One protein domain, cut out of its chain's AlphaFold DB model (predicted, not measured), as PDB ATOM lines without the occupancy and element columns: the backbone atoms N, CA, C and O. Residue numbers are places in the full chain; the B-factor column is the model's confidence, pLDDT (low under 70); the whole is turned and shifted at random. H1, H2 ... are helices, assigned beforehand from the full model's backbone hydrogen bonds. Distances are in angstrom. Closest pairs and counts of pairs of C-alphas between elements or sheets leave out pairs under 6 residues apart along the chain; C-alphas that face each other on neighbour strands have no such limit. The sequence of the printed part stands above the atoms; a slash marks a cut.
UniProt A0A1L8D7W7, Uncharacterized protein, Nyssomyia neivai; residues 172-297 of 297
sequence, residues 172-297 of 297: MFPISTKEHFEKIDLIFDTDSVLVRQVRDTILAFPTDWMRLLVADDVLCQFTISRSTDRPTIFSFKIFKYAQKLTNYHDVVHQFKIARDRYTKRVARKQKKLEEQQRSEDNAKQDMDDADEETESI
ATOM      1  N   MET A 172       9.201  47.557 -38.793       62.75
ATOM      2  CA  MET A 172       9.969  46.327 -38.561       62.75
ATOM      3  C   MET A 172      11.385  46.423 -39.133       62.75
ATOM      4  O   MET A 172      11.583  46.404 -40.351       62.75
ATOM      5  N   PHE A 173      12.364  46.462 -38.238       73.44
ATOM      6  CA  PHE A 173      13.775  46.277 -38.549       73.44
ATOM      7  C   PHE A 173      14.205  44.816 -38.296       73.44
ATOM      8  O   PHE A 173      13.701  44.194 -37.358       73.44
ATOM      9  N   PRO A 174      15.138  44.247 -39.085       82.06
ATOM     10  CA  PRO A 174      15.782  44.846 -40.252       82.06
ATOM     11  C   PRO A 174      14.857  44.892 -41.477       82.06
ATOM     12  O   PRO A 174      14.066  43.979 -41.716       82.06
ATOM     13  N   ILE A 175      15.011  45.932 -42.301       83.62
ATOM     14  CA  ILE A 175      14.287  46.079 -43.567       83.62
ATOM     15  C   ILE A 175      14.716  44.956 -44.515       83.62
ATOM     16  O   ILE A 175      15.871  44.890 -44.940       83.62
ATOM     17  N   SER A 176      13.776  44.067 -44.831       83.38
ATOM     18  CA  SER A 176      14.027  42.821 -45.562       83.38
ATOM     19  C   SER A 176      13.797  42.906 -47.072       83.38
ATOM     20  O   SER A 176      14.260  42.028 -47.797       83.38
ATOM     21  N   THR A 177      13.119  43.946 -47.570       85.62
ATOM     22  CA  THR A 177      12.839  44.121 -49.004       85.62
ATOM     23  C   THR A 177      13.190  45.525 -49.489       85.62
ATOM     24  O   THR A 177      13.079  46.507 -48.754       85.62
ATOM     25  N   LYS A 178      13.590  45.624 -50.762       84.62
ATOM     26  CA  LYS A 178      13.935  46.899 -51.406       84.62
ATOM     27  C   LYS A 178      12.742  47.855 -51.463       84.62
ATOM     28  O   LYS A 178      12.876  49.027 -51.150       84.62
ATOM     29  N   GLU A 179      11.561  47.339 -51.791       85.06
ATOM     30  CA  GLU A 179      10.323  48.125 -51.853       85.06
ATOM     31  C   GLU A 179       9.959  48.734 -50.496       85.06
ATOM     32  O   GLU A 179       9.494  49.868 -50.415       85.06
ATOM     33  N   HIS A 180      10.179  47.988 -49.407       83.19
ATOM     34  CA  HIS A 180       9.965  48.505 -48.062       83.19
ATOM     35  C   HIS A 180      11.013  49.565 -47.708       83.19
ATOM     36  O   HIS A 180      10.665  50.595 -47.137       83.19
ATOM     37  N   PHE A 181      12.266  49.360 -48.118       86.38
ATOM     38  CA  PHE A 181      13.330  50.346 -47.951       86.38
ATOM     39  C   PHE A 181      13.013  51.670 -48.666       86.38
ATOM     40  O   PHE A 181      13.116  52.730 -48.059       86.38
ATOM     41  N   GLU A 182      12.546  51.616 -49.915       85.62
ATOM     42  CA  GLU A 182      12.143  52.799 -50.690       85.62
ATOM     43  C   GLU A 182      10.943  53.524 -50.056       85.62
ATOM     44  O   GLU A 182      10.934  54.750 -49.970       85.62
ATOM     45  N   LYS A 183       9.952  52.785 -49.535       85.81
ATOM     46  CA  LYS A 183       8.816  53.375 -48.800       85.81
ATOM     47  C   LYS A 183       9.261  54.099 -47.532       85.81
ATOM     48  O   LYS A 183       8.781  55.199 -47.272       85.81
ATOM     49  N   ILE A 184      10.170  53.495 -46.769       85.44
ATOM     50  CA  ILE A 184      10.736  54.099 -45.560       85.44
ATOM     51  C   ILE A 184      11.531  55.361 -45.917       85.44
ATOM     52  O   ILE A 184      11.385  56.377 -45.243       85.44
ATOM     53  N   ASP A 185      12.315  55.339 -46.998       86.50
ATOM     54  CA  ASP A 185      13.082  56.504 -47.451       86.50
ATOM     55  C   ASP A 185      12.186  57.701 -47.818       86.50
ATOM     56  O   ASP A 185      12.496  58.848 -47.486       86.50
ATOM     57  N   LEU A 186      11.029  57.447 -48.441       86.62
ATOM     58  CA  LEU A 186      10.065  58.495 -48.798       86.62
ATOM     59  C   LEU A 186       9.508  59.223 -47.566       86.62
ATOM     60  O   LEU A 186       9.419  60.453 -47.580       86.62
ATOM     61  N   ILE A 187       9.174  58.484 -46.504       84.56
ATOM     62  CA  ILE A 187       8.551  59.032 -45.287       84.56
ATOM     63  C   ILE A 187       9.559  59.461 -44.214       84.56
ATOM     64  O   ILE A 187       9.154  60.031 -43.201       84.56
ATOM     65  N   PHE A 188      10.857  59.210 -44.422       84.44
ATOM     66  CA  PHE A 188      11.881  59.350 -43.386       84.44
ATOM     67  C   PHE A 188      11.895  60.733 -42.723       84.44
ATOM     68  O   PHE A 188      11.869  60.816 -41.506       84.44
ATOM     69  N   ASP A 189      11.855  61.824 -43.492       82.88
ATOM     70  CA  ASP A 189      11.895  63.180 -42.910       82.88
ATOM     71  C   ASP A 189      10.575  63.591 -42.237       82.88
ATOM     72  O   ASP A 189      10.543  64.540 -41.455       82.88
ATOM     73  N   THR A 190       9.472  62.918 -42.576       80.75
ATOM     74  CA  THR A 190       8.124  63.265 -42.103       80.75
ATOM     75  C   THR A 190       7.712  62.482 -40.861       80.75
ATOM     76  O   THR A 190       6.864  62.943 -40.100       80.75
ATOM     77  N   ASP A 191       8.312  61.313 -40.635       79.00
ATOM     78  CA  ASP A 191       7.991  60.437 -39.514       79.00
ATOM     79  C   ASP A 191       9.021  60.588 -38.383       79.00
ATOM     80  O   ASP A 191      10.094  59.985 -38.373       79.00
ATOM     81  N   SER A 192       8.661  61.396 -37.383       77.00
ATOM     82  CA  SER A 192       9.504  61.634 -36.204       77.00
ATOM     83  C   SER A 192       9.805  60.372 -35.383       77.00
ATOM     84  O   SER A 192      10.866  60.295 -34.760       77.00
ATOM     85  N   VAL A 193       8.913  59.372 -35.389       79.62
ATOM     86  CA  VAL A 193       9.103  58.117 -34.648       79.62
ATOM     87  C   VAL A 193      10.161  57.270 -35.343       79.62
ATOM     88  O   VAL A 193      11.085  56.791 -34.687       79.62
ATOM     89  N   LEU A 194      10.078  57.159 -36.669       80.81
ATOM     90  CA  LEU A 194      11.067  56.468 -37.496       80.81
ATOM     91  C   LEU A 194      12.465  57.088 -37.360       80.81
ATOM     92  O   LEU A 194      13.440  56.370 -37.131       80.81
ATOM     93  N   VAL A 195      12.575  58.419 -37.452       82.56
ATOM     94  CA  VAL A 195      13.863  59.119 -37.279       82.56
ATOM     95  C   VAL A 195      14.447  58.835 -35.902       82.56
ATOM     96  O   VAL A 195      15.638  58.541 -35.790       82.56
ATOM     97  N   ARG A 196      13.611  58.875 -34.856       80.25
ATOM     98  CA  ARG A 196      14.035  58.565 -33.488       80.25
ATOM     99  C   ARG A 196      14.542  57.127 -33.375       80.25
ATOM    100  O   ARG A 196      15.640  56.925 -32.877       80.25
ATOM    101  N   GLN A 197      13.805  56.148 -33.898       80.19
ATOM    102  CA  GLN A 197      14.213  54.737 -33.882       80.19
ATOM    103  C   GLN A 197      15.551  54.506 -34.598       80.19
ATOM    104  O   GLN A 197      16.414  53.793 -34.084       80.19
ATOM    105  N   VAL A 198      15.749  55.125 -35.766       84.38
ATOM    106  CA  VAL A 198      17.010  55.035 -36.516       84.38
ATOM    107  C   VAL A 198      18.154  55.677 -35.737       84.38
ATOM    108  O   VAL A 198      19.209  55.062 -35.594       84.38
ATOM    109  N   ARG A 199      17.943  56.877 -35.187       83.81
ATOM    110  CA  ARG A 199      18.932  57.568 -34.352       83.81
ATOM    111  C   ARG A 199      19.334  56.721 -33.149       83.81
ATOM    112  O   ARG A 199      20.520  56.488 -32.944       83.81
ATOM    113  N   ASP A 200      18.356  56.248 -32.385       78.25
ATOM    114  CA  ASP A 200      18.592  55.497 -31.154       78.25
ATOM    115  C   ASP A 200      19.308  54.167 -31.464       78.25
ATOM    116  O   ASP A 200      20.234  53.784 -30.756       78.25
ATOM    117  N   THR A 201      18.978  53.516 -32.587       80.88
ATOM    118  CA  THR A 201      19.686  52.310 -33.055       80.88
ATOM    119  C   THR A 201      21.145  52.598 -33.418       80.88
ATOM    120  O   THR A 201      22.029  51.819 -33.059       80.88
ATOM    121  N   ILE A 202      21.419  53.700 -34.122       82.81
ATOM    122  CA  ILE A 202      22.783  54.090 -34.509       82.81
ATOM    123  C   ILE A 202      23.638  54.377 -33.275       82.81
ATOM    124  O   ILE A 202      24.760  53.882 -33.182       82.81
ATOM    125  N   LEU A 203      23.095  55.138 -32.324       79.12
ATOM    126  CA  LEU A 203      23.808  55.521 -31.108       79.12
ATOM    127  C   LEU A 203      24.017  54.334 -30.157       79.12
ATOM    128  O   LEU A 203      25.083  54.223 -29.558       79.12
ATOM    129  N   ALA A 204      23.044  53.426 -30.046       75.12
ATOM    130  CA  ALA A 204      23.164  52.239 -29.198       75.12
ATOM    131  C   ALA A 204      24.099  51.167 -29.789       75.12
ATOM    132  O   ALA A 204      24.732  50.422 -29.042       75.12
ATOM    133  N   PHE A 205      24.198  51.077 -31.123       79.12
ATOM    134  CA  PHE A 205      24.956  50.030 -31.818       79.12
ATOM    135  C   PHE A 205      25.881  50.598 -32.911       79.12
ATOM    136  O   PHE A 205      25.735  50.245 -34.085       79.12
ATOM    137  N   PRO A 206      26.891  51.417 -32.567       76.00
ATOM    138  CA  PRO A 206      27.733  52.113 -33.549       76.00
ATOM    139  C   PRO A 206      28.478  51.167 -34.508       76.00
ATOM    140  O   PRO A 206      28.762  51.521 -35.652       76.00
ATOM    141  N   THR A 207      28.739  49.927 -34.087       79.44
ATOM    142  CA  THR A 207      29.437  48.914 -34.891       79.44
ATOM    143  C   THR A 207      28.520  47.974 -35.674       79.44
ATOM    144  O   THR A 207      29.028  47.167 -36.449       79.44
ATOM    145  N   ASP A 208      27.201  48.031 -35.476       80.12
ATOM    146  CA  ASP A 208      26.259  47.038 -36.019       80.12
ATOM    147  C   ASP A 208      24.943  47.631 -36.544       80.12
ATOM    148  O   ASP A 208      24.140  46.910 -37.142       80.12
ATOM    149  N   TRP A 209      24.709  48.931 -36.361       85.06
ATOM    150  CA  TRP A 209      23.443  49.595 -36.672       85.06
ATOM    151  C   TRP A 209      22.956  49.324 -38.096       85.06
ATOM    152  O   TRP A 209      21.773  49.072 -38.299       85.06
ATOM    153  N   MET A 210      23.852  49.293 -39.088       89.62
ATOM    154  CA  MET A 210      23.461  49.081 -40.483       89.62
ATOM    155  C   MET A 210      22.829  47.701 -40.687       89.62
ATOM    156  O   MET A 210      21.844  47.578 -41.408       89.62
ATOM    157  N   ARG A 211      23.352  46.677 -39.998       86.69
ATOM    158  CA  ARG A 211      22.809  45.311 -40.001       86.69
ATOM    159  C   ARG A 211      21.470  45.228 -39.275       86.69
ATOM    160  O   ARG A 211      20.629  44.407 -39.631       86.69
ATOM    161  N   LEU A 212      21.314  46.016 -38.214       84.44
ATOM    162  CA  LEU A 212      20.084  46.058 -37.430       84.44
ATOM    163  C   LEU A 212      18.970  46.762 -38.199       84.44
ATOM    164  O   LEU A 212      17.834  46.317 -38.126       84.44
ATOM    165  N   LEU A 213      19.293  47.796 -38.980       87.69
ATOM    166  CA  LEU A 213      18.318  48.553 -39.761       87.69
ATOM    167  C   LEU A 213      17.999  47.918 -41.118       87.69
ATOM    168  O   LEU A 213      16.859  47.973 -41.564       87.69
ATOM    169  N   VAL A 214      18.965  47.323 -41.813       89.25
ATOM    170  CA  VAL A 214      18.760  46.839 -43.187       89.25
ATOM    171  C   VAL A 214      19.359  45.451 -43.348       89.25
ATOM    172  O   VAL A 214      20.497  45.194 -42.957       89.25
ATOM    173  N   ALA A 215      18.596  44.536 -43.945       88.31
ATOM    174  CA  ALA A 215      19.089  43.201 -44.236       88.31
ATOM    175  C   ALA A 215      20.253  43.264 -45.241       88.31
ATOM    176  O   ALA A 215      20.201  44.012 -46.220       88.31
ATOM    177  N   ASP A 216      21.279  42.427 -45.034       87.12
ATOM    178  CA  ASP A 216      22.462  42.389 -45.912       87.12
ATOM    179  C   ASP A 216      22.069  42.170 -47.397       87.12
ATOM    180  O   ASP A 216      22.691  42.734 -48.298       87.12
ATOM    181  N   ASP A 217      21.000  41.408 -47.650       86.12
ATOM    182  CA  ASP A 217      20.486  41.078 -48.986       86.12
ATOM    183  C   ASP A 217      19.940  42.324 -49.722       86.12
ATOM    184  O   ASP A 217      20.069  42.442 -50.941       86.12
ATOM    185  N   VAL A 218      19.362  43.276 -48.980       87.94
ATOM    186  CA  VAL A 218      18.888  44.566 -49.510       87.94
ATOM    187  C   VAL A 218      20.072  45.507 -49.725       87.94
ATOM    188  O   VAL A 218      20.179  46.122 -50.784       87.94
ATOM    189  N   LEU A 219      21.012  45.568 -48.773       88.19
ATOM    190  CA  LEU A 219      22.218  46.400 -48.882       88.19
ATOM    191  C   LEU A 219      23.045  46.062 -50.129       88.19
ATOM    192  O   LEU A 219      23.548  46.959 -50.803       88.19
ATOM    193  N   CYS A 220      23.138  44.781 -50.487       85.81
ATOM    194  CA  CYS A 220      23.891  44.333 -51.660       85.81
ATOM    195  C   CYS A 220      23.300  44.778 -53.010       85.81
ATOM    196  O   CYS A 220      23.972  44.647 -54.038       85.81
ATOM    197  N   GLN A 221      22.079  45.318 -53.029       85.56
ATOM    198  CA  GLN A 221      21.458  45.884 -54.233       85.56
ATOM    199  C   GLN A 221      21.960  47.302 -54.542       85.56
ATOM    200  O   GLN A 221      21.730  47.810 -55.640       85.56
ATOM    201  N   PHE A 222      22.681  47.925 -53.610       86.56
ATOM    202  CA  PHE A 222      23.222  49.274 -53.734       86.56
ATOM    203  C   PHE A 222      24.744  49.269 -53.928       86.56
ATOM    204  O   PHE A 222      25.411  48.240 -53.785       86.56
ATOM    205  N   THR A 223      25.310  50.428 -54.258       83.19
ATOM    206  CA  THR A 223      26.762  50.628 -54.414       83.19
ATOM    207  C   THR A 223      27.273  51.785 -53.557       83.19
ATOM    208  O   THR A 223      26.512  52.619 -53.074       83.19
ATOM    209  N   ILE A 224      28.588  51.830 -53.332       80.00
ATOM    210  CA  ILE A 224      29.264  52.994 -52.727       80.00
ATOM    211  C   ILE A 224      29.791  53.925 -53.830       80.00
ATOM    212  O   ILE A 224      29.743  55.144 -53.691       80.00
ATOM    213  N   SER A 225      30.265  53.352 -54.938       75.75
ATOM    214  CA  SER A 225      30.792  54.080 -56.095       75.75
ATOM    215  C   SER A 225      29.679  54.472 -57.064       75.75
ATOM    216  O   SER A 225      28.668  53.778 -57.160       75.75
ATOM    217  N   ARG A 226      29.889  55.542 -57.841       58.53
ATOM    218  CA  ARG A 226      29.021  55.865 -58.983       58.53
ATOM    219  C   ARG A 226      29.124  54.730 -60.006       58.53
ATOM    220  O   ARG A 226      30.115  54.648 -60.721       58.53
ATOM    221  N   SER A 227      28.134  53.845 -60.044       58.06
ATOM    222  CA  SER A 227      27.966  52.872 -61.121       58.06
ATOM    223  C   SER A 227      26.721  53.228 -61.924       58.06
ATOM    224  O   SER A 227      25.771  53.799 -61.392       58.06
ATOM    225  N   THR A 228      26.724  52.897 -63.211       58.25
ATOM    226  CA  THR A 228      25.571  53.093 -64.102       58.25
ATOM    227  C   THR A 228      24.397  52.186 -63.739       58.25
ATOM    228  O   THR A 228      23.251  52.537 -63.992       58.25
ATOM    229  N   ASP A 229      24.680  51.052 -63.094       65.69
ATOM    230  CA  ASP A 229      23.709  49.960 -62.970       65.69
ATOM    231  C   ASP A 229      22.981  49.921 -61.618       65.69
ATOM    232  O   ASP A 229      21.996  49.201 -61.466       65.69
ATOM    233  N   ARG A 230      23.474  50.642 -60.599       70.94
ATOM    234  CA  ARG A 230      22.931  50.592 -59.230       70.94
ATOM    235  C   ARG A 230      23.012  51.957 -58.549       70.94
ATOM    236  O   ARG A 230      24.040  52.626 -58.658       70.94
ATOM    237  N   PRO A 231      21.970  52.364 -57.805       73.25
ATOM    238  CA  PRO A 231      22.009  53.606 -57.054       73.25
ATOM    239  C   PRO A 231      22.994  53.498 -55.889       73.25
ATOM    240  O   PRO A 231      23.153  52.444 -55.261       73.25
ATOM    241  N   THR A 232      23.641  54.623 -55.583       86.62
ATOM    242  CA  THR A 232      24.551  54.697 -54.444       86.62
ATOM    243  C   THR A 232      23.758  54.696 -53.139       86.62
ATOM    244  O   THR A 232      22.706  55.332 -53.053       86.62
ATOM    245  N   ILE A 233      24.261  54.051 -52.083       86.88
ATOM    246  CA  ILE A 233      23.615  54.094 -50.756       86.88
ATOM    247  C   ILE A 233      23.450  55.528 -50.243       86.88
ATOM    248  O   ILE A 233      22.485  55.853 -49.564       86.88
ATOM    249  N   PHE A 234      24.359  56.421 -50.629       87.00
ATOM    250  CA  PHE A 234      24.331  57.824 -50.233       87.00
ATOM    251  C   PHE A 234      23.252  58.645 -50.936       87.00
ATOM    252  O   PHE A 234      23.111  59.828 -50.641       87.00
ATOM    253  N   SER A 235      22.488  58.056 -51.857       85.75
ATOM    254  CA  SER A 235      21.298  58.706 -52.410       85.75
ATOM    255  C   SER A 235      20.144  58.758 -51.397       85.75
ATOM    256  O   SER A 235      19.403  59.746 -51.389       85.75
ATOM    257  N   PHE A 236      20.074  57.786 -50.483       89.12
ATOM    258  CA  PHE A 236      18.979  57.605 -49.530       89.12
ATOM    259  C   PHE A 236      19.144  58.434 -48.250       89.12
ATOM    260  O   PHE A 236      20.247  58.628 -47.726       89.12
ATOM    261  N   LYS A 237      18.020  58.907 -47.720       90.25
ATOM    262  CA  LYS A 237      17.908  59.779 -46.550       90.25
ATOM    263  C   LYS A 237      18.368  59.107 -45.267       90.25
ATOM    264  O   LYS A 237      19.083  59.747 -44.502       90.25
ATOM    265  N   ILE A 238      18.058  57.822 -45.068       89.56
ATOM    266  CA  ILE A 238      18.536  57.057 -43.898       89.56
ATOM    267  C   ILE A 238      20.064  57.106 -43.805       89.56
ATOM    268  O   ILE A 238      20.618  57.392 -42.744       89.56
ATOM    269  N   PHE A 239      20.767  56.871 -44.917       90.88
ATOM    270  CA  PHE A 239      22.229  56.849 -44.917       90.88
ATOM    271  C   PHE A 239      22.832  58.254 -44.848       90.88
ATOM    272  O   PHE A 239      23.823  58.443 -44.148       90.88
ATOM    273  N   LYS A 240      22.206  59.259 -45.477       90.06
ATOM    274  CA  LYS A 240      22.578  60.674 -45.278       90.06
ATOM    275  C   LYS A 240      22.416  61.112 -43.823       90.06
ATOM    276  O   LYS A 240      23.205  61.910 -43.328       90.06
ATOM    277  N   TYR A 241      21.392  60.611 -43.137       89.25
ATOM    278  CA  TYR A 241      21.179  60.869 -41.721       89.25
ATOM    279  C   TYR A 241      22.235  60.167 -40.865       89.25
ATOM    280  O   TYR A 241      22.856  60.812 -40.025       89.25
ATOM    281  N   ALA A 242      22.521  58.894 -41.143       87.75
ATOM    282  CA  ALA A 242      23.579  58.155 -40.460       87.75
ATOM    283  C   ALA A 242      24.954  58.828 -40.601       87.75
ATOM    284  O   ALA A 242      25.679  58.941 -39.617       87.75
ATOM    285  N   GLN A 243      25.283  59.384 -41.774       87.69
ATOM    286  CA  GLN A 243      26.521  60.149 -41.980       87.69
ATOM    287  C   GLN A 243      26.674  61.336 -41.020       87.69
ATOM    288  O   GLN A 243      27.798  61.657 -40.641       87.69
ATOM    289  N   LYS A 244      25.569  61.972 -40.605       87.25
ATOM    290  CA  LYS A 244      25.599  63.068 -39.621       87.25
ATOM    291  C   LYS A 244      25.915  62.578 -38.206       87.25
ATOM    292  O   LYS A 244      26.372  63.376 -37.398       87.25
ATOM    293  N   LEU A 245      25.648  61.304 -37.911       83.50
ATOM    294  CA  LEU A 245      25.833  60.703 -36.589       83.50
ATOM    295  C   LEU A 245      27.165  59.952 -36.450       83.50
ATOM    296  O   LEU A 245      27.734  59.961 -35.366       83.50
ATOM    297  N   THR A 246      27.661  59.312 -37.515       79.81
ATOM    298  CA  THR A 246      28.845  58.428 -37.449       79.81
ATOM    299  C   THR A 246      29.993  58.812 -38.381       79.81
ATOM    300  O   THR A 246      31.044  58.207 -38.281       79.81
ATOM    301  N   ASN A 247      29.845  59.794 -39.283       81.94
ATOM    302  CA  ASN A 247      30.788  60.106 -40.379       81.94
ATOM    303  C   ASN A 247      30.686  59.159 -41.604       81.94
ATOM    304  O   ASN A 247      30.186  58.035 -41.543       81.94
ATOM    305  N   TYR A 248      31.153  59.647 -42.758       81.62
ATOM    306  CA  TYR A 248      31.189  58.977 -44.060       81.62
ATOM    307  C   TYR A 248      31.930  57.635 -44.023       81.62
ATOM    308  O   TYR A 248      31.411  56.633 -44.524       81.62
ATOM    309  N   HIS A 249      33.125  57.611 -43.425       81.81
ATOM    310  CA  HIS A 249      33.989  56.427 -43.398       81.81
ATOM    311  C   HIS A 249      33.331  55.255 -42.666       81.81
ATOM    312  O   HIS A 249      33.396  54.125 -43.151       81.81
ATOM    313  N   ASP A 250      32.599  55.526 -41.585       84.38
ATOM    314  CA  ASP A 250      31.872  54.502 -40.834       84.38
ATOM    315  C   ASP A 250      30.753  53.876 -41.662       84.38
ATOM    316  O   ASP A 250      30.608  52.653 -41.684       84.38
ATOM    317  N   VAL A 251      29.998  54.683 -42.414       87.19
ATOM    318  CA  VAL A 251      28.949  54.166 -43.308       87.19
ATOM    319  C   VAL A 251      29.561  53.280 -44.398       87.19
ATOM    320  O   VAL A 251      29.054  52.189 -44.663       87.19
ATOM    321  N   VAL A 252      30.683  53.698 -44.996       88.94
ATOM    322  CA  VAL A 252      31.417  52.890 -45.986       88.94
ATOM    323  C   VAL A 252      31.911  51.580 -45.376       88.94
ATOM    324  O   VAL A 252      31.759  50.517 -45.984       88.94
ATOM    325  N   HIS A 253      32.506  51.639 -44.186       88.56
ATOM    326  CA  HIS A 253      33.054  50.481 -43.492       88.56
ATOM    327  C   HIS A 253      31.955  49.473 -43.133       88.56
ATOM    328  O   HIS A 253      32.049  48.300 -43.501       88.56
ATOM    329  N   GLN A 254      30.859  49.935 -42.526       88.50
ATOM    330  CA  GLN A 254      29.689  49.112 -42.211       88.50
ATOM    331  C   GLN A 254      29.089  48.454 -43.456       88.50
ATOM    332  O   GLN A 254      28.767  47.263 -43.441       88.50
ATOM    333  N   PHE A 255      29.014  49.191 -44.566       90.19
ATOM    334  CA  PHE A 255      28.518  48.651 -45.826       90.19
ATOM    335  C   PHE A 255      29.439  47.566 -46.401       90.19
ATOM    336  O   PHE A 255      28.964  46.521 -46.853       90.19
ATOM    337  N   LYS A 256      30.765  47.768 -46.355       88.94
ATOM    338  CA  LYS A 256      31.744  46.750 -46.773       88.94
ATOM    339  C   LYS A 256      31.600  45.472 -45.944       88.94
ATOM    340  O   LYS A 256      31.579  44.387 -46.528       88.94
ATOM    341  N   ILE A 257      31.441  45.597 -44.624       88.56
ATOM    342  CA  ILE A 257      31.213  44.452 -43.733       88.56
ATOM    343  C   ILE A 257      29.905  43.741 -44.099       88.56
ATOM    344  O   ILE A 257      29.893  42.517 -44.223       88.56
ATOM    345  N   ALA A 258      28.807  44.474 -44.301       87.31
ATOM    346  CA  ALA A 258      27.520  43.883 -44.672       87.31
ATOM    347  C   ALA A 258      27.599  43.085 -45.979       87.31
ATOM    348  O   ALA A 258      27.137  41.943 -46.047       87.31
ATOM    349  N   ARG A 259      28.270  43.643 -46.991       86.19
ATOM    350  CA  ARG A 259      28.488  42.972 -48.276       86.19
ATOM    351  C   ARG A 259      29.347  41.717 -48.134       86.19
ATOM    352  O   ARG A 259      29.017  40.687 -48.710       86.19
ATOM    353  N   ASP A 260      30.425  41.773 -47.356       87.62
ATOM    354  CA  ASP A 260      31.265  40.600 -47.083       87.62
ATOM    355  C   ASP A 260      30.477  39.488 -46.363       87.62
ATOM    356  O   ASP A 260      30.532  38.319 -46.759       87.62
ATOM    357  N   ARG A 261      29.660  39.844 -45.360       85.81
ATOM    358  CA  ARG A 261      28.764  38.892 -44.681       85.81
ATOM    359  C   ARG A 261      27.778  38.244 -45.648       85.81
ATOM    360  O   ARG A 261      27.596  37.026 -45.582       85.81
ATOM    361  N   TYR A 262      27.167  39.023 -46.541       86.56
ATOM    362  CA  TYR A 262      26.267  38.504 -47.570       86.56
ATOM    363  C   TYR A 262      26.978  37.511 -48.490       86.56
ATOM    364  O   TYR A 262      26.534  36.370 -48.613       86.56
ATOM    365  N   THR A 263      28.120  37.894 -49.064       86.19
ATOM    366  CA  THR A 263      28.896  37.032 -49.968       86.19
ATOM    367  C   THR A 263      29.272  35.714 -49.293       86.19
ATOM    368  O   THR A 263      29.055  34.639 -49.854       86.19
ATOM    369  N   LYS A 264      29.749  35.765 -48.041       87.38
ATOM    370  CA  LYS A 264      30.052  34.565 -47.244       87.38
ATOM    371  C   LYS A 264      28.812  33.702 -47.000       87.38
ATOM    372  O   LYS A 264      28.908  32.475 -47.024       87.38
ATOM    373  N   ARG A 265      27.648  34.311 -46.754       86.19
ATOM    374  CA  ARG A 265      26.377  33.601 -46.552       86.19
ATOM    375  C   ARG A 265      25.912  32.906 -47.832       86.19
ATOM    376  O   ARG A 265      25.524  31.742 -47.759       86.19
ATOM    377  N   VAL A 266      25.980  33.585 -48.976       85.69
ATOM    378  CA  VAL A 266      25.624  33.028 -50.291       85.69
ATOM    379  C   VAL A 266      26.532  31.852 -50.635       85.69
ATOM    380  O   VAL A 266      26.026  30.772 -50.916       85.69
ATOM    381  N   ALA A 267      27.852  32.008 -50.495       85.00
ATOM    382  CA  ALA A 267      28.806  30.929 -50.754       85.00
ATOM    383  C   ALA A 267      28.536  29.686 -49.884       85.00
ATOM    384  O   ALA A 267      28.572  28.557 -50.365       85.00
ATOM    385  N   ARG A 268      28.204  29.878 -48.599       85.69
ATOM    386  CA  ARG A 268      27.837  28.770 -47.700       85.69
ATOM    387  C   ARG A 268      26.517  28.105 -48.089       85.69
ATOM    388  O   ARG A 268      26.413  26.890 -47.964       85.69
ATOM    389  N   LYS A 269      25.511  28.878 -48.516       85.56
ATOM    390  CA  LYS A 269      24.236  28.329 -49.003       85.56
ATOM    391  C   LYS A 269      24.445  27.510 -50.275       85.56
ATOM    392  O   LYS A 269      23.942  26.399 -50.345       85.56
ATOM    393  N   GLN A 270      25.234  28.029 -51.212       84.94
ATOM    394  CA  GLN A 270      25.567  27.351 -52.460       84.94
ATOM    395  C   GLN A 270      26.293  26.028 -52.202       84.94
ATOM    396  O   GLN A 270      25.855  24.989 -52.677       84.94
ATOM    397  N   LYS A 271      27.324  26.040 -51.347       86.50
ATOM    398  CA  LYS A 271      28.050  24.823 -50.966       86.50
ATOM    399  C   LYS A 271      27.135  23.762 -50.344       86.50
ATOM    400  O   LYS A 271      27.258  22.589 -50.669       86.50
ATOM    401  N   LYS A 272      26.202  24.165 -49.474       85.94
ATOM    402  CA  LYS A 272      25.222  23.235 -48.890       85.94
ATOM    403  C   LYS A 272      24.273  22.650 -49.934       85.94
ATOM    404  O   LYS A 272      23.930  21.482 -49.828       85.94
ATOM    405  N   LEU A 273      23.851  23.454 -50.909       84.00
ATOM    406  CA  LEU A 273      22.982  22.998 -51.992       84.00
ATOM    407  C   LEU A 273      23.706  21.974 -52.880       84.00
ATOM    408  O   LEU A 273      23.140  20.942 -53.212       84.00
ATOM    409  N   GLU A 274      24.975  22.230 -53.202       82.94
ATOM    410  CA  GLU A 274      25.825  21.310 -53.969       82.94
ATOM    411  C   GLU A 274      26.103  20.007 -53.205       82.94
ATOM    412  O   GLU A 274      26.093  18.931 -53.795       82.94
ATOM    413  N   GLU A 275      26.324  20.080 -51.889       83.56
ATOM    414  CA  GLU A 275      26.462  18.894 -51.032       83.56
ATOM    415  C   GLU A 275      25.162  18.076 -50.977       83.56
ATOM    416  O   GLU A 275      25.221  16.851 -51.047       83.56
ATOM    417  N   GLN A 276      23.998  18.737 -50.915       78.44
ATOM    418  CA  GLN A 276      22.689  18.073 -50.959       78.44
ATOM    419  C   GLN A 276      22.440  17.387 -52.304       78.44
ATOM    420  O   GLN A 276      22.097  16.208 -52.321       78.44
ATOM    421  N   GLN A 277      22.697  18.071 -53.419       75.62
ATOM    422  CA  GLN A 277      22.559  17.487 -54.758       75.62
ATOM    423  C   GLN A 277      23.476  16.276 -54.946       75.62
ATOM    424  O   GLN A 277      23.015  15.230 -55.379       75.62
ATOM    425  N   ARG A 278      24.741  16.354 -54.509       74.44
ATOM    426  CA  ARG A 278      25.655  15.198 -54.548       74.44
ATOM    427  C   ARG A 278      25.174  14.026 -53.695       74.44
ATOM    428  O   ARG A 278      25.370  12.883 -54.082       74.44
ATOM    429  N   SER A 279      24.575  14.293 -52.533       73.06
ATOM    430  CA  SER A 279      24.012  13.226 -51.700       73.06
ATOM    431  C   SER A 279      22.755  12.597 -52.305       73.06
ATOM    432  O   SER A 279      22.567  11.395 -52.170       73.06
ATOM    433  N   GLU A 280      21.924  13.383 -52.994       72.56
ATOM    434  CA  GLU A 280      20.731  12.896 -53.693       72.56
ATOM    435  C   GLU A 280      21.087  12.112 -54.964       72.56
ATOM    436  O   GLU A 280      20.444  11.105 -55.247       72.56
ATOM    437  N   ASP A 281      22.118  12.531 -55.699       68.12
ATOM    438  CA  ASP A 281      22.605  11.828 -56.890       68.12
ATOM    439  C   ASP A 281      23.273  10.495 -56.521       68.12
ATOM    440  O   ASP A 281      22.966   9.473 -57.129       68.12
ATOM    441  N   ASN A 282      24.097  10.467 -55.464       65.19
ATOM    442  CA  ASN A 282      24.663   9.213 -54.950       65.19
ATOM    443  C   ASN A 282      23.568   8.256 -54.444       65.19
ATOM    444  O   ASN A 282      23.625   7.066 -54.720       65.19
ATOM    445  N   ALA A 283      22.546   8.770 -53.748       62.38
ATOM    446  CA  ALA A 283      21.445   7.944 -53.253       62.38
ATOM    447  C   ALA A 283      20.547   7.382 -54.372       62.38
ATOM    448  O   ALA A 283      19.904   6.358 -54.167       62.38
ATOM    449  N   LYS A 284      20.472   8.042 -55.536       62.75
ATOM    450  CA  LYS A 284      19.790   7.498 -56.721       62.75
ATOM    451  C   LYS A 284      20.625   6.427 -57.410       62.75
ATOM    452  O   LYS A 284      20.077   5.392 -57.757       62.75
ATOM    453  N   GLN A 285      21.933   6.647 -57.534       58.75
ATOM    454  CA  GLN A 285      22.842   5.668 -58.126       58.75
ATOM    455  C   GLN A 285      22.876   4.357 -57.318       58.75
ATOM    456  O   GLN A 285      22.761   3.288 -57.901       58.75
ATOM    457  N   ASP A 286      22.900   4.436 -55.983       59.88
ATOM    458  CA  ASP A 286      22.842   3.251 -55.108       59.88
ATOM    459  C   ASP A 286      21.511   2.466 -55.221       59.88
ATOM    460  O   ASP A 286      21.459   1.287 -54.876       59.88
ATOM    461  N   MET A 287      20.421   3.106 -55.665       60.72
ATOM    462  CA  MET A 287      19.118   2.454 -55.884       60.72
ATOM    463  C   MET A 287      19.032   1.832 -57.282       60.72
ATOM    464  O   MET A 287      18.537   0.717 -57.410       60.72
ATOM    465  N   ASP A 288      19.557   2.519 -58.300       59.09
ATOM    466  CA  ASP A 288      19.632   1.999 -59.670       59.09
ATOM    467  C   ASP A 288      20.563   0.764 -59.741       59.09
ATOM    468  O   ASP A 288      20.222  -0.231 -60.381       59.09
ATOM    469  N   ASP A 289      21.683   0.773 -59.002       57.69
ATOM    470  CA  ASP A 289      22.612  -0.365 -58.898       57.69
ATOM    471  C   ASP A 289      21.991  -1.565 -58.139       57.69
ATOM    472  O   ASP A 289      22.323  -2.721 -58.408       57.69
ATOM    473  N   ALA A 290      21.065  -1.320 -57.202       57.97
ATOM    474  CA  ALA A 290      20.365  -2.376 -56.464       57.97
ATOM    475  C   ALA A 290      19.251  -3.046 -57.290       57.97
ATOM    476  O   ALA A 290      19.004  -4.245 -57.128       57.97
ATOM    477  N   ASP A 291      18.598  -2.301 -58.186       54.12
ATOM    478  CA  ASP A 291      17.569  -2.839 -59.079       54.12
ATOM    479  C   ASP A 291      18.196  -3.724 -60.185       54.12
ATOM    480  O   ASP A 291      17.671  -4.809 -60.458       54.12
ATOM    481  N   GLU A 292      19.372  -3.371 -60.731       55.31
ATOM    482  CA  GLU A 292      20.097  -4.199 -61.722       55.31
ATOM    483  C   GLU A 292      20.551  -5.573 -61.177       55.31
ATOM    484  O   GLU A 292      20.548  -6.575 -61.907       55.31
ATOM    485  N   GLU A 293      20.895  -5.669 -59.886       54.06
ATOM    486  CA  GLU A 293      21.260  -6.950 -59.260       54.06
ATOM    487  C   GLU A 293      20.054  -7.890 -59.063       54.06
ATOM    488  O   GLU A 293      20.229  -9.110 -59.001       54.06
ATOM    489  N   THR A 294      18.826  -7.362 -59.003       54.59
ATOM    490  CA  THR A 294      17.615  -8.176 -58.774       54.59
ATOM    491  C   THR A 294      16.927  -8.665 -60.048       54.59
ATOM    492  O   THR A 294      16.229  -9.678 -59.997       54.59
ATOM    493  N   GLU A 295      17.163  -8.028 -61.199       51.44
ATOM    494  CA  GLU A 295      16.663  -8.494 -62.506       51.44
ATOM    495  C   GLU A 295      17.561  -9.560 -63.167       51.44
ATOM    496  O   GLU A 295      17.191 -10.152 -64.181       51.44
ATOM    497  N   SER A 296      18.729  -9.847 -62.580       49.44
ATOM    498  CA  SER A 296      19.719 -10.797 -63.110       49.44
ATOM    499  C   SER A 296      19.607 -12.232 -62.547       49.44
ATOM    500  O   SER A 296      20.537 -13.025 -62.734       49.44
ATOM    501  N   ILE A 297      18.502 -12.591 -61.868       44.00
ATOM    502  CA  ILE A 297      18.252 -13.931 -61.279       44.00
ATOM    503  C   ILE A 297      17.150 -14.691 -62.023       44.00
ATOM    504  O   ILE A 297      16.036 -14.143 -62.170       44.00
TER     505      ILE A 297
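What this domain is: This is residues 172 to 297 of the 297 residues of an uncharacterized protein of Nyssomyia neivai (UniProt A0A1L8D7W7). A compact head of five short helices, H1 to H5, and the first part of the long helix H6 has one long arm: residues 267 to 297, of which 267 to 294 belong to H6, stick out free. The printed part has 126 residues with six named helices, H1 to H6 in chain order, and no named strand; the class is all helix. It is extended, with a radius of gyration of the C-alphas of 22.6 A, and spans 80 by 29 by 28 A.

How they stand to each other: H1, residues 178 to 187, is close to but not clearly touching H4, residues 216 to 219; the closest C-alphas, of Lys 178 and Val 218, are 5.8 A apart. H2, residues 192 to 204, touches H3, residues 209 to 213, with residues 198 to 202 alone; the closest C-alphas are Ile 202 and Trp 209, 5.0 A. H6, residues 248 to 294, touches H4 with residues 255 to 262 alone, closest at the C-alphas of Asp 216 and Ala 258, 5.4 A. H5, residues 237 to 246, touches H6 at a steep tilt of 63 degrees, opposite ways; H6 does this with residues 250 to 251 alone, and the closest C-alphas are Gln 243 and Val 251, 6.6 A. H2 and H6 are apart. Every O i to N i+4 pair is within hydrogen-bond range in H1, H2 and H3, with 4 of 6 in H5 and 39 of 43 in H6; H4 is too short for such a pair.

Where its parts are: H1 begins at C-alpha 178 (13.935, 46.899, -51.406), and H2 is 18.0 A long. H6 is 70.1 A long and ends at C-alpha 294 (17.615, -8.176, -58.774).

The domain as a whole: The printed part has no cut. The C-alphas farthest apart, of Lys 244 and Ile 297, lie 80.3 A from each other. H4 to H5 is a long link. Residue 172, residues 226 to 229 and residues 281 to 297 have pLDDT under 70.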